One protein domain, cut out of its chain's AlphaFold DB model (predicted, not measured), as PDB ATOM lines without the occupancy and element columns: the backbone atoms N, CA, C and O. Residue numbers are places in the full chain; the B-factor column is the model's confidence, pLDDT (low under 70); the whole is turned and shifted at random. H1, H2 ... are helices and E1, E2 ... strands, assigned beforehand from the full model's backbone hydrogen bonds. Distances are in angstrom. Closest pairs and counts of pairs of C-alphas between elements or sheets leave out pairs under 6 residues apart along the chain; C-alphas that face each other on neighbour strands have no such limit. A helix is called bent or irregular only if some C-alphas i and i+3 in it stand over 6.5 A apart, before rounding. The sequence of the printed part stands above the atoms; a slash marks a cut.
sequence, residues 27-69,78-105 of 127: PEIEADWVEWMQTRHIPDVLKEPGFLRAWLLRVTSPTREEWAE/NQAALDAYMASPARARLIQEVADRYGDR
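What this domain is: This is residues 27 to 69 and 78 to 105 of the 127 residues of the protein "ABM domain-containing protein" of Chloroflexi bacterium (UniProt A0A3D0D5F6). Two long helices, H1 and H3, pack side by side and run opposite ways, and after H1 the chain turns back into the strand E1, which runs beside H1 and stays apart from H3. The short helix H2 stands at one end, near the first residues of E1 and H3, and the loop of residues 59 to 67 folds back at the other end. The printed part has 71 residues with three named helices and one named strand, in the order H1, E1, H2, H3; E1 pairs with no named strand, and the class is mostly helix. The whole is loose, with a radius of gyration of the C-alphas of 14.0 A, and the C-alphas span 38 by 26 by 21 A.

Where its parts are: The longest helix by residues is H1, residues 27 to 46, 26.3 A from C-alpha 27 at (1.065, -56.163, -4.410) to C-alpha 46. H1 has a kink of 54 degrees near residue 35 and is irregular: C-alphas 28 and 31 are 7.7 A apart. H3, residues 89 to 105, is 23.7 A long and ends with C-alpha 105 at (7.777, -56.770, 1.319). It has a kink of 57 degrees near residue 99 and is irregular, with C-alphas 101 and 104 9.6 A apart. E1, residues 51 to 58, begins with C-alpha 51 at (22.086, -35.305, -5.378) and is 21.0 A long. H2 is residues 79 to 86, 10.5 A long.

How they stand to each other: H1 and H3 touch, with the C-alphas of His 41 and Leu 94 closest at 7.3 A. They run opposite ways at a shallow tilt of 6 degrees. A tight link of 4 residues joins H1 to E1; their closest C-alphas, those of Leu 46 and Leu 52, are 7.0 A apart. E1 and H3 are apart. H2 and H3, joined by a tight link of 2 residues, are close but not clearly touching: their closest C-alphas, those of Tyr 85 and Arg 91, are 6.4 A apart. They run the same way at a steep tilt of 59 degrees. The closest C-alphas of E1 and H2 are those of Phe 51 and Ala 81, 7.7 A apart. H1 and H2 are apart. In H2 every O i to N i+4 pair is within hydrogen-bond range; in H1 11 of 16 are, and in H3 11 of 13.

The domain as a whole: The two C-alphas farthest apart, those of Glu 66 and Ala 80, are 38.1 A from each other. Residues 70 to 77 are not printed, and C-alphas 69 and 78 are 27.4 A apart across this cut, which falls in the link from E1 to H2. Of the links that are printed whole, both are tight. The mean pLDDT of the printed part is 96.1; residue 64 alone is under 70.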
ATOM      1  N   PRO A  27       2.266 -56.809  -3.875       95.75
ATOM      2  CA  PRO A  27       1.065 -56.163  -4.410       95.75
ATOM      3  C   PRO A  27       0.254 -55.389  -3.367       95.75
ATOM      4  O   PRO A  27      -0.271 -54.313  -3.647       95.75
ATOM      5  N   GLU A  28       0.168 -55.906  -2.141       96.75
ATOM      6  CA  GLU A  28      -0.635 -55.324  -1.068       96.75
ATOM      7  C   GLU A  28      -0.080 -54.005  -0.513       96.75
ATOM      8  O   GLU A  28      -0.821 -53.262   0.131       96.75
ATOM      9  N   ILE A  29       1.199 -53.696  -0.758       97.56
ATOM     10  CA  ILE A  29       1.816 -52.427  -0.345       97.56
ATOM     11  C   ILE A  29       2.126 -51.495  -1.516       97.56
ATOM     12  O   ILE A  29       2.553 -50.372  -1.276       97.56
ATOM     13  N   GLU A  30       1.935 -51.929  -2.763       97.50
ATOM     14  CA  GLU A  30       2.431 -51.221  -3.947       97.50
ATOM     15  C   GLU A  30       1.973 -49.756  -4.003       97.50
ATOM     16  O   GLU A  30       2.793 -48.859  -4.193       97.50
ATOM     17  N   ALA A  31       0.677 -49.502  -3.799       98.06
ATOM     18  CA  ALA A  31       0.118 -48.153  -3.865       98.06
ATOM     19  C   ALA A  31       0.698 -47.226  -2.780       98.06
ATOM     20  O   ALA A  31       1.151 -46.126  -3.095       98.06
ATOM     21  N   ASP A  32       0.744 -47.694  -1.527       98.56
ATOM     22  CA  ASP A  32       1.333 -46.946  -0.406       98.56
ATOM     23  C   ASP A  32       2.834 -46.718  -0.610       98.56
ATOM     24  O   ASP A  32       3.345 -45.628  -0.363       98.56
ATOM     25  N   TRP A  33       3.542 -47.739  -1.096       98.62
ATOM     26  CA  TRP A  33       4.968 -47.668  -1.379       98.62
ATOM     27  C   TRP A  33       5.268 -46.610  -2.436       98.62
ATOM     28  O   TRP A  33       6.128 -45.759  -2.216       98.62
ATOM     29  N   VAL A  34       4.529 -46.591  -3.549       98.62
ATOM     30  CA  VAL A  34       4.712 -45.578  -4.600       98.62
ATOM     31  C   VAL A  34       4.441 -44.171  -4.064       98.62
ATOM     32  O   VAL A  34       5.254 -43.273  -4.291       98.62
ATOM     33  N   GLU A  35       3.348 -43.973  -3.324       98.69
ATOM     34  CA  GLU A  35       3.011 -42.672  -2.738       98.69
ATOM     35  C   GLU A  35       4.095 -42.188  -1.764       98.69
ATOM     36  O   GLU A  35       4.565 -41.047  -1.851       98.69
ATOM     37  N   TRP A  36       4.550 -43.056  -0.860       98.69
ATOM     38  CA  TRP A  36       5.582 -42.719   0.119       98.69
ATOM     39  C   TRP A  36       6.939 -42.450  -0.541       98.69
ATOM     40  O   TRP A  36       7.645 -41.512  -0.155       98.69
ATOM     41  N   MET A  37       7.294 -43.210  -1.580       98.56
ATOM     42  CA  MET A  37       8.512 -42.973  -2.351       98.56
ATOM     43  C   MET A  37       8.502 -41.589  -3.003       98.56
ATOM     44  O   MET A  37       9.500 -40.877  -2.912       98.56
ATOM     45  N   GLN A  38       7.379 -41.181  -3.602       98.50
ATOM     46  CA  GLN A  38       7.232 -39.885  -4.273       98.50
ATOM     47  C   GLN A  38       7.201 -38.699  -3.307       98.50
ATOM     48  O   GLN A  38       7.769 -37.649  -3.599       98.50
ATOM     49  N   THR A  39       6.525 -38.847  -2.168       98.50
ATOM     50  CA  THR A  39       6.223 -37.719  -1.272       98.50
ATOM     51  C   THR A  39       7.194 -37.583  -0.103       98.50
ATOM     52  O   THR A  39       7.287 -36.503   0.487       98.50
ATOM     53  N   ARG A  40       7.928 -38.651   0.247       98.38
ATOM     54  CA  ARG A  40       8.813 -38.698   1.422       98.38
ATOM     55  C   ARG A  40      10.217 -39.190   1.083       98.38
ATOM     56  O   ARG A  40      11.150 -38.397   1.135       98.38
ATOM     57  N   HIS A  41      10.373 -40.459   0.706       98.44
ATOM     58  CA  HIS A  41      11.694 -41.094   0.669       98.44
ATOM     59  C   HIS A  41      12.628 -40.511  -0.395       98.44
ATOM     60  O   HIS A  41      13.726 -40.078  -0.060       98.44
ATOM     61  N   ILE A  42      12.201 -40.458  -1.664       98.62
ATOM     62  CA  ILE A  42      13.018 -39.881  -2.745       98.62
ATOM     63  C   ILE A  42      13.313 -38.398  -2.470       98.62
ATOM     64  O   ILE A  42      14.478 -38.016  -2.582       98.62
ATOM     65  N   PRO A  43      12.333 -37.561  -2.065       98.75
ATOM     66  CA  PRO A  43      12.618 -36.191  -1.647       98.75
ATOM     67  C   PRO A  43      13.648 -36.077  -0.521       98.75
ATOM     68  O   PRO A  43      14.483 -35.179  -0.564       98.75
ATOM     69  N   ASP A  44      13.611 -36.958   0.481       98.62
ATOM     70  CA  ASP A  44      14.577 -36.926   1.580       98.62
ATOM     71  C   ASP A  44      15.975 -37.387   1.139       98.62
ATOM     72  O   ASP A  44      16.954 -36.801   1.591       98.62
ATOM     73  N   VAL A  45      16.086 -38.335   0.201       98.56
ATOM     74  CA  VAL A  45      17.366 -38.671  -0.455       98.56
ATOM     75  C   VAL A  45      17.898 -37.475  -1.256       98.56
ATOM     76  O   VAL A  45      19.072 -37.146  -1.156       98.56
ATOM     77  N   LEU A  46      17.042 -36.785  -2.019       98.50
ATOM     78  CA  LEU A  46      17.438 -35.626  -2.835       98.50
ATOM     79  C   LEU A  46      17.870 -34.399  -2.016       98.50
ATOM     80  O   LEU A  46      18.496 -33.500  -2.570       98.50
ATOM     81  N   LYS A  47      17.539 -34.333  -0.721       98.38
ATOM     82  CA  LYS A  47      18.041 -33.280   0.181       98.38
ATOM     83  C   LYS A  47      19.486 -33.509   0.609       98.38
ATOM     84  O   LYS A  47      20.109 -32.577   1.119       98.38
ATOM     85  N   GLU A  48      20.006 -34.724   0.453       98.50
ATOM     86  CA  GLU A  48      21.386 -35.024   0.807       98.50
ATOM     87  C   GLU A  48      22.352 -34.335  -0.171       98.50
ATOM     88  O   GLU A  48      22.060 -34.232  -1.368       98.50
ATOM     89  N   PRO A  49      23.513 -33.849   0.303       98.19
ATOM     90  CA  PRO A  49      24.447 -33.115  -0.542       98.19
ATOM     91  C   PRO A  49      24.892 -33.896  -1.786       98.19
ATOM     92  O   PRO A  49      25.262 -35.067  -1.702       98.19
ATOM     93  N   GLY A  50      24.906 -33.216  -2.934       97.44
ATOM     94  CA  GLY A  50      25.407 -33.739  -4.206       97.44
ATOM     95  C   GLY A  50      24.417 -34.580  -5.016       97.44
ATOM     96  O   GLY A  50      24.793 -35.060  -6.084       97.44
ATOM     97  N   PHE A  51      23.168 -34.744  -4.564       98.38
ATOM     98  CA  PHE A  51      22.086 -35.305  -5.378       98.38
ATOM     99  C   PHE A  51      21.470 -34.236  -6.292       98.38
ATOM    100  O   PHE A  51      21.151 -33.135  -5.854       98.38
ATOM    101  N   LEU A  52      21.276 -34.573  -7.570       97.38
ATOM    102  CA  LEU A  52      20.843 -33.627  -8.607       97.38
ATOM    103  C   LEU A  52      19.435 -33.893  -9.132       97.38
ATOM    104  O   LEU A  52      18.663 -32.967  -9.383       97.38
ATOM    105  N   ARG A  53      19.112 -35.163  -9.368       97.31
ATOM    106  CA  ARG A  53      17.864 -35.595 -10.004       97.31
ATOM    107  C   ARG A  53      17.576 -37.035  -9.604       97.31
ATOM    108  O   ARG A  53      18.505 -37.802  -9.355       97.31
ATOM    109  N   ALA A  54      16.301 -37.405  -9.567       98.31
ATOM    110  CA  ALA A  54      15.890 -38.790  -9.408       98.31
ATOM    111  C   ALA A  54      14.802 -39.165 -10.415       98.31
ATOM    112  O   ALA A  54      13.976 -38.333 -10.789       98.31
ATOM    113  N   TRP A  55      14.774 -40.438 -10.793       98.56
ATOM    114  CA  TRP A  55      13.680 -41.055 -11.531       98.56
ATOM    115  C   TRP A  55      13.131 -42.217 -10.717       98.56
ATOM    116  O   TRP A  55      13.911 -43.036 -10.242       98.56
ATOM    117  N   LEU A  56      11.806 -42.307 -10.594       98.56
ATOM    118  CA  LEU A  56      11.100 -43.494 -10.112       98.56
ATOM    119  C   LEU A  56      10.445 -44.170 -11.314       98.56
ATOM    120  O   LEU A  56       9.526 -43.619 -11.917       98.56
ATOM    121  N   LEU A  57      10.939 -45.348 -11.676       98.50
ATOM    122  CA  LEU A  57      10.555 -46.067 -12.884       98.50
ATOM    123  C   LEU A  57       9.868 -47.376 -12.509       98.50
ATOM    124  O   LEU A  57      10.331 -48.083 -11.620       98.50
ATOM    125  N   ARG A  58       8.799 -47.729 -13.223       97.00
ATOM    126  CA  ARG A  58       8.213 -49.073 -13.172       97.00
ATOM    127  C   ARG A  58       8.832 -49.931 -14.272       97.00
ATOM    128  O   ARG A  58       8.914 -49.490 -15.419       97.00
ATOM    129  N   VAL A  59       9.212 -51.160 -13.946       96.00
ATOM    130  CA  VAL A  59       9.601 -52.159 -14.945       96.00
ATOM    131  C   VAL A  59       8.337 -52.688 -15.625       96.00
ATOM    132  O   VAL A  59       7.433 -53.195 -14.968       96.00
ATOM    133  N   THR A  60       8.257 -52.551 -16.949       94.69
ATOM    134  CA  THR A  60       7.092 -52.975 -17.750       94.69
ATOM    135  C   THR A  60       7.334 -54.257 -18.540       94.69
ATOM    136  O   THR A  60       6.400 -54.810 -19.122       94.69
ATOM    137  N   SER A  61       8.579 -54.740 -18.585       91.19
ATOM    138  CA  SER A  61       8.883 -56.040 -19.177       91.19
ATOM    139  C   SER A  61       8.209 -57.153 -18.370       91.19
ATOM    140  O   SER A  61       8.203 -57.063 -17.142       91.19
ATOM    141  N   PRO A  62       7.699 -58.218 -19.018       78.94
ATOM    142  CA  PRO A  62       7.079 -59.331 -18.310       78.94
ATOM    143  C   PRO A  62       8.031 -59.930 -17.271       78.94
ATOM    144  O   PRO A  62       9.139 -60.350 -17.612       78.94
ATOM    145  N   THR A  63       7.588 -59.993 -16.020       75.38
ATOM    146  CA  THR A  63       8.269 -60.724 -14.947       75.38
ATOM    147  C   THR A  63       7.526 -62.046 -14.718       75.38
ATOM    148  O   THR A  63       6.373 -62.207 -15.124       75.38
ATOM    149  N   ARG A  64       8.193 -63.042 -14.125       65.75
ATOM    150  CA  ARG A  64       7.535 -64.289 -13.684       65.75
ATOM    151  C   ARG A  64       6.985 -64.182 -12.258       65.75
ATOM    152  O   ARG A  64       6.520 -65.181 -11.723       65.75
ATOM    153  N   GLU A  65       7.095 -63.007 -11.648       75.88
ATOM    154  CA  GLU A  65       6.770 -62.772 -10.247       75.88
ATOM    155  C   GLU A  65       5.454 -62.006 -10.135       75.88
ATOM    156  O   GLU A  65       5.129 -61.177 -10.981       75.88
ATOM    157  N   GLU A  66       4.693 -62.281  -9.079       86.00
ATOM    158  CA  GLU A  66       3.468 -61.532  -8.773       86.00
ATOM    159  C   GLU A  66       3.774 -60.114  -8.268       86.00
ATOM    160  O   GLU A  66       2.909 -59.245  -8.296       86.00
ATOM    161  N   TRP A  67       5.001 -59.879  -7.796       93.50
ATOM    162  CA  TRP A  67       5.425 -58.614  -7.209       93.50
ATOM    163  C   TRP A  67       5.876 -57.633  -8.294       93.50
ATOM    164  O   TRP A  67       6.556 -57.998  -9.257       93.50
ATOM    165  N   ALA A  68       5.512 -56.362  -8.122       94.94
ATOM    166  CA  ALA A  68       5.875 -55.306  -9.053       94.94
ATOM    167  C   ALA A  68       7.343 -54.911  -8.879       94.94
ATOM    168  O   ALA A  68       7.853 -54.813  -7.764       94.94
ATOM    169  N   GLU A  69       8.027 -54.620  -9.981       96.88
ATOM    170  CA  GLU A  69       9.410 -54.161  -9.943       96.88
ATOM    171  C   GLU A  69       9.530 -52.671 -10.271       96.88
ATOM    172  O   GLU A  69       8.976 -52.172 -11.258       96.88
ATOM    173  N   ASN A  78      29.210 -36.039  -8.518       96.00
ATOM    174  CA  ASN A  78      30.501 -36.705  -8.679       96.00
ATOM    175  C   ASN A  78      30.624 -37.917  -7.734       96.00
ATOM    176  O   ASN A  78      29.747 -38.181  -6.909       96.00
ATOM    177  N   GLN A  79      31.738 -38.647  -7.843       96.44
ATOM    178  CA  GLN A  79      31.997 -39.841  -7.034       96.44
ATOM    179  C   GLN A  79      32.169 -39.517  -5.542       96.44
ATOM    180  O   GLN A  79      31.690 -40.269  -4.701       96.44
ATOM    181  N   ALA A  80      32.775 -38.375  -5.199       97.50
ATOM    182  CA  ALA A  80      32.973 -37.987  -3.803       97.50
ATOM    183  C   ALA A  80      31.640 -37.733  -3.077       97.50
ATOM    184  O   ALA A  80      31.503 -38.093  -1.909       97.50
ATOM    185  N   ALA A  81      30.642 -37.174  -3.770       98.06
ATOM    186  CA  ALA A  81      29.285 -37.034  -3.246       98.06
ATOM    187  C   ALA A  81      28.641 -38.398  -2.954       98.06
ATOM    188  O   ALA A  81      28.048 -38.588  -1.890       98.06
ATOM    189  N   LEU A  82      28.807 -39.369  -3.862       98.25
ATOM    190  CA  LEU A  82      28.332 -40.733  -3.639       98.25
ATOM    191  C   LEU A  82      29.021 -41.360  -2.427       98.25
ATOM    192  O   LEU A  82      28.338 -41.841  -1.529       98.25
ATOM    193  N   ASP A  83      30.349 -41.315  -2.362       98.12
ATOM    194  CA  ASP A  83      31.114 -41.915  -1.266       98.12
ATOM    195  C   ASP A  83      30.721 -41.311   0.092       98.12
ATOM    196  O   ASP A  83      30.494 -42.042   1.063       98.12
ATOM    197  N   ALA A  84      30.553 -39.985   0.149       98.12
ATOM    198  CA  ALA A  84      30.090 -39.282   1.341       98.12
ATOM    199  C   ALA A  84      28.684 -39.730   1.766       98.12
ATOM    200  O   ALA A  84      28.466 -40.020   2.944       98.12
ATOM    201  N   TYR A  85      27.744 -39.850   0.822       98.44
ATOM    202  CA  TYR A  85      26.401 -40.361   1.107       98.44
ATOM    203  C   TYR A  85      26.425 -41.820   1.579       98.44
ATOM    204  O   TYR A  85      25.710 -42.192   2.508       98.44
ATOM    205  N   MET A  86      27.275 -42.663   0.991       97.75
ATOM    206  CA  MET A  86      27.373 -44.075   1.368       97.75
ATOM    207  C   MET A  86      27.855 -44.267   2.809       97.75
ATOM    208  O   MET A  86      27.399 -45.199   3.481       97.75
ATOM    209  N   ALA A  87      28.709 -43.364   3.290       97.81
ATOM    210  CA  ALA A  87      29.191 -43.320   4.666       97.81
ATOM    211  C   ALA A  87      28.286 -42.516   5.624       97.81
ATOM    212  O   ALA A  87      28.585 -42.436   6.818       97.81
ATOM    213  N   SER A  88      27.199 -41.902   5.139       97.69
ATOM    214  CA  SER A  88      26.430 -40.948   5.939       97.69
ATOM    215  C   SER A  88      25.461 -41.625   6.926       97.69
ATOM    216  O   SER A  88      24.843 -42.653   6.616       97.69
ATOM    217  N   PRO A  89      25.227 -41.017   8.108       97.88
ATOM    218  CA  PRO A  89      24.153 -41.437   9.010       97.88
ATOM    219  C   PRO A  89      22.760 -41.299   8.381       97.88
ATOM    220  O   PRO A  89      21.852 -42.065   8.707       97.88
ATOM    221  N   ALA A  90      22.583 -40.341   7.467       97.06
ATOM    222  CA  ALA A  90      21.320 -40.127   6.774       97.06
ATOM    223  C   ALA A  90      20.942 -41.327   5.903       97.06
ATOM    224  O   ALA A  90      19.806 -41.789   5.976       97.06
ATOM    225  N   ARG A  91      21.899 -41.907   5.164       97.56
ATOM    226  CA  ARG A  91      21.669 -43.143   4.407       97.56
ATOM    227  C   ARG A  91      21.228 -44.284   5.320       97.56
ATOM    228  O   ARG A  91      20.290 -45.003   4.980       97.56
ATOM    229  N   ALA A  92      21.894 -44.461   6.461       97.62
ATOM    230  CA  ALA A  92      21.532 -45.505   7.419       97.62
ATOM    231  C   ALA A  92      20.092 -45.324   7.929       97.62
ATOM    232  O   ALA A  92      19.313 -46.275   7.900       97.62
ATOM    233  N   ARG A  93      19.714 -44.092   8.298       98.31
ATOM    234  CA  ARG A  93      18.343 -43.741   8.702       98.31
ATOM    235  C   ARG A  93      17.325 -44.029   7.595       98.31
ATOM    236  O   ARG A  93      16.326 -44.684   7.854       98.31
ATOM    237  N   LEU A  94      17.586 -43.584   6.365       97.88
ATOM    238  CA  LEU A  94      16.670 -43.762   5.234       97.88
ATOM    239  C   LEU A  94      16.455 -45.242   4.890       97.88
ATOM    240  O   LEU A  94      15.344 -45.637   4.547       97.88
ATOM    241  N   ILE A  95      17.491 -46.079   5.006       96.38
ATOM    242  CA  ILE A  95      17.358 -47.535   4.849       96.38
ATOM    243  C   ILE A  95      16.518 -48.129   5.984       96.38
ATOM    244  O   ILE A  95      15.668 -48.981   5.720       96.38
ATOM    245  N   GLN A  96      16.731 -47.676   7.221       97.94
ATOM    246  CA  GLN A  96      15.967 -48.147   8.374       97.94
ATOM    247  C   GLN A  96      14.480 -47.799   8.250       97.94
ATOM    248  O   GLN A  96      13.645 -48.657   8.492       97.94
ATOM    249  N   GLU A  97      14.130 -46.600   7.781       98.06
ATOM    250  CA  GLU A  97      12.730 -46.195   7.578       98.06
ATOM    251  C   GLU A  97      11.988 -47.096   6.579       98.06
ATOM    252  O   GLU A  97      10.821 -47.429   6.790       98.06
ATOM    253  N   VAL A  98      12.665 -47.533   5.509       97.00
ATOM    254  CA  VAL A  98      12.106 -48.519   4.567       97.00
ATOM    255  C   VAL A  98      11.877 -49.856   5.273       97.00
ATOM    256  O   VAL A  98      10.811 -50.453   5.116       97.00
ATOM    257  N   ALA A  99      12.861 -50.320   6.049       97.12
ATOM    258  CA  ALA A  99      12.775 -51.583   6.777       97.12
ATOM    259  C   ALA A  99      11.653 -51.562   7.826       97.12
ATOM    260  O   ALA A  99      10.866 -52.503   7.887       97.12
ATOM    261  N   ASP A 100      11.523 -50.474   8.584       98.19
ATOM    262  CA  ASP A 100      10.485 -50.297   9.601       98.19
ATOM    263  C   ASP A 100       9.081 -50.277   8.984       98.19
ATOM    264  O   ASP A 100       8.134 -50.812   9.560       98.19
ATOM    265  N   ARG A 101       8.934 -49.669   7.800       97.88
ATOM    266  CA  ARG A 101       7.633 -49.522   7.138       97.88
ATOM    267  C   ARG A 101       7.206 -50.773   6.370       97.88
ATOM    268  O   ARG A 101       6.040 -51.168   6.430       97.88
ATOM    269  N   TYR A 102       8.128 -51.393   5.637       97.69
ATOM    270  CA  TYR A 102       7.794 -52.434   4.660       97.69
ATOM    271  C   TYR A 102       8.375 -53.809   4.985       97.69
ATOM    272  O   TYR A 102       7.826 -54.804   4.513       97.69
ATOM    273  N   GLY A 103       9.407 -53.893   5.828       95.94
ATOM    274  CA  GLY A 103      10.050 -55.155   6.184       95.94
ATOM    275  C   GLY A 103      10.587 -55.891   4.955       95.94
ATOM    276  O   GLY A 103      11.325 -55.330   4.146       95.94
ATOM    277  N   ASP A 104      10.188 -57.148   4.806       96.56
ATOM    278  CA  ASP A 104      10.561 -58.043   3.707       96.56
ATOM    279  C   ASP A 104       9.684 -57.902   2.450       96.56
ATOM    280  O   ASP A 104       9.920 -58.592   1.462       96.56
ATOM    281  N   ARG A 105       8.712 -56.981   2.443       97.12
ATOM    282  CA  ARG A 105       7.777 -56.770   1.319       97.12
ATOM    283  C   ARG A 105       8.295 -55.823   0.235       97.12
ATOM    284  O   ARG A 105       7.619 -55.614  -0.768       97.12
TER     285      ARG A 105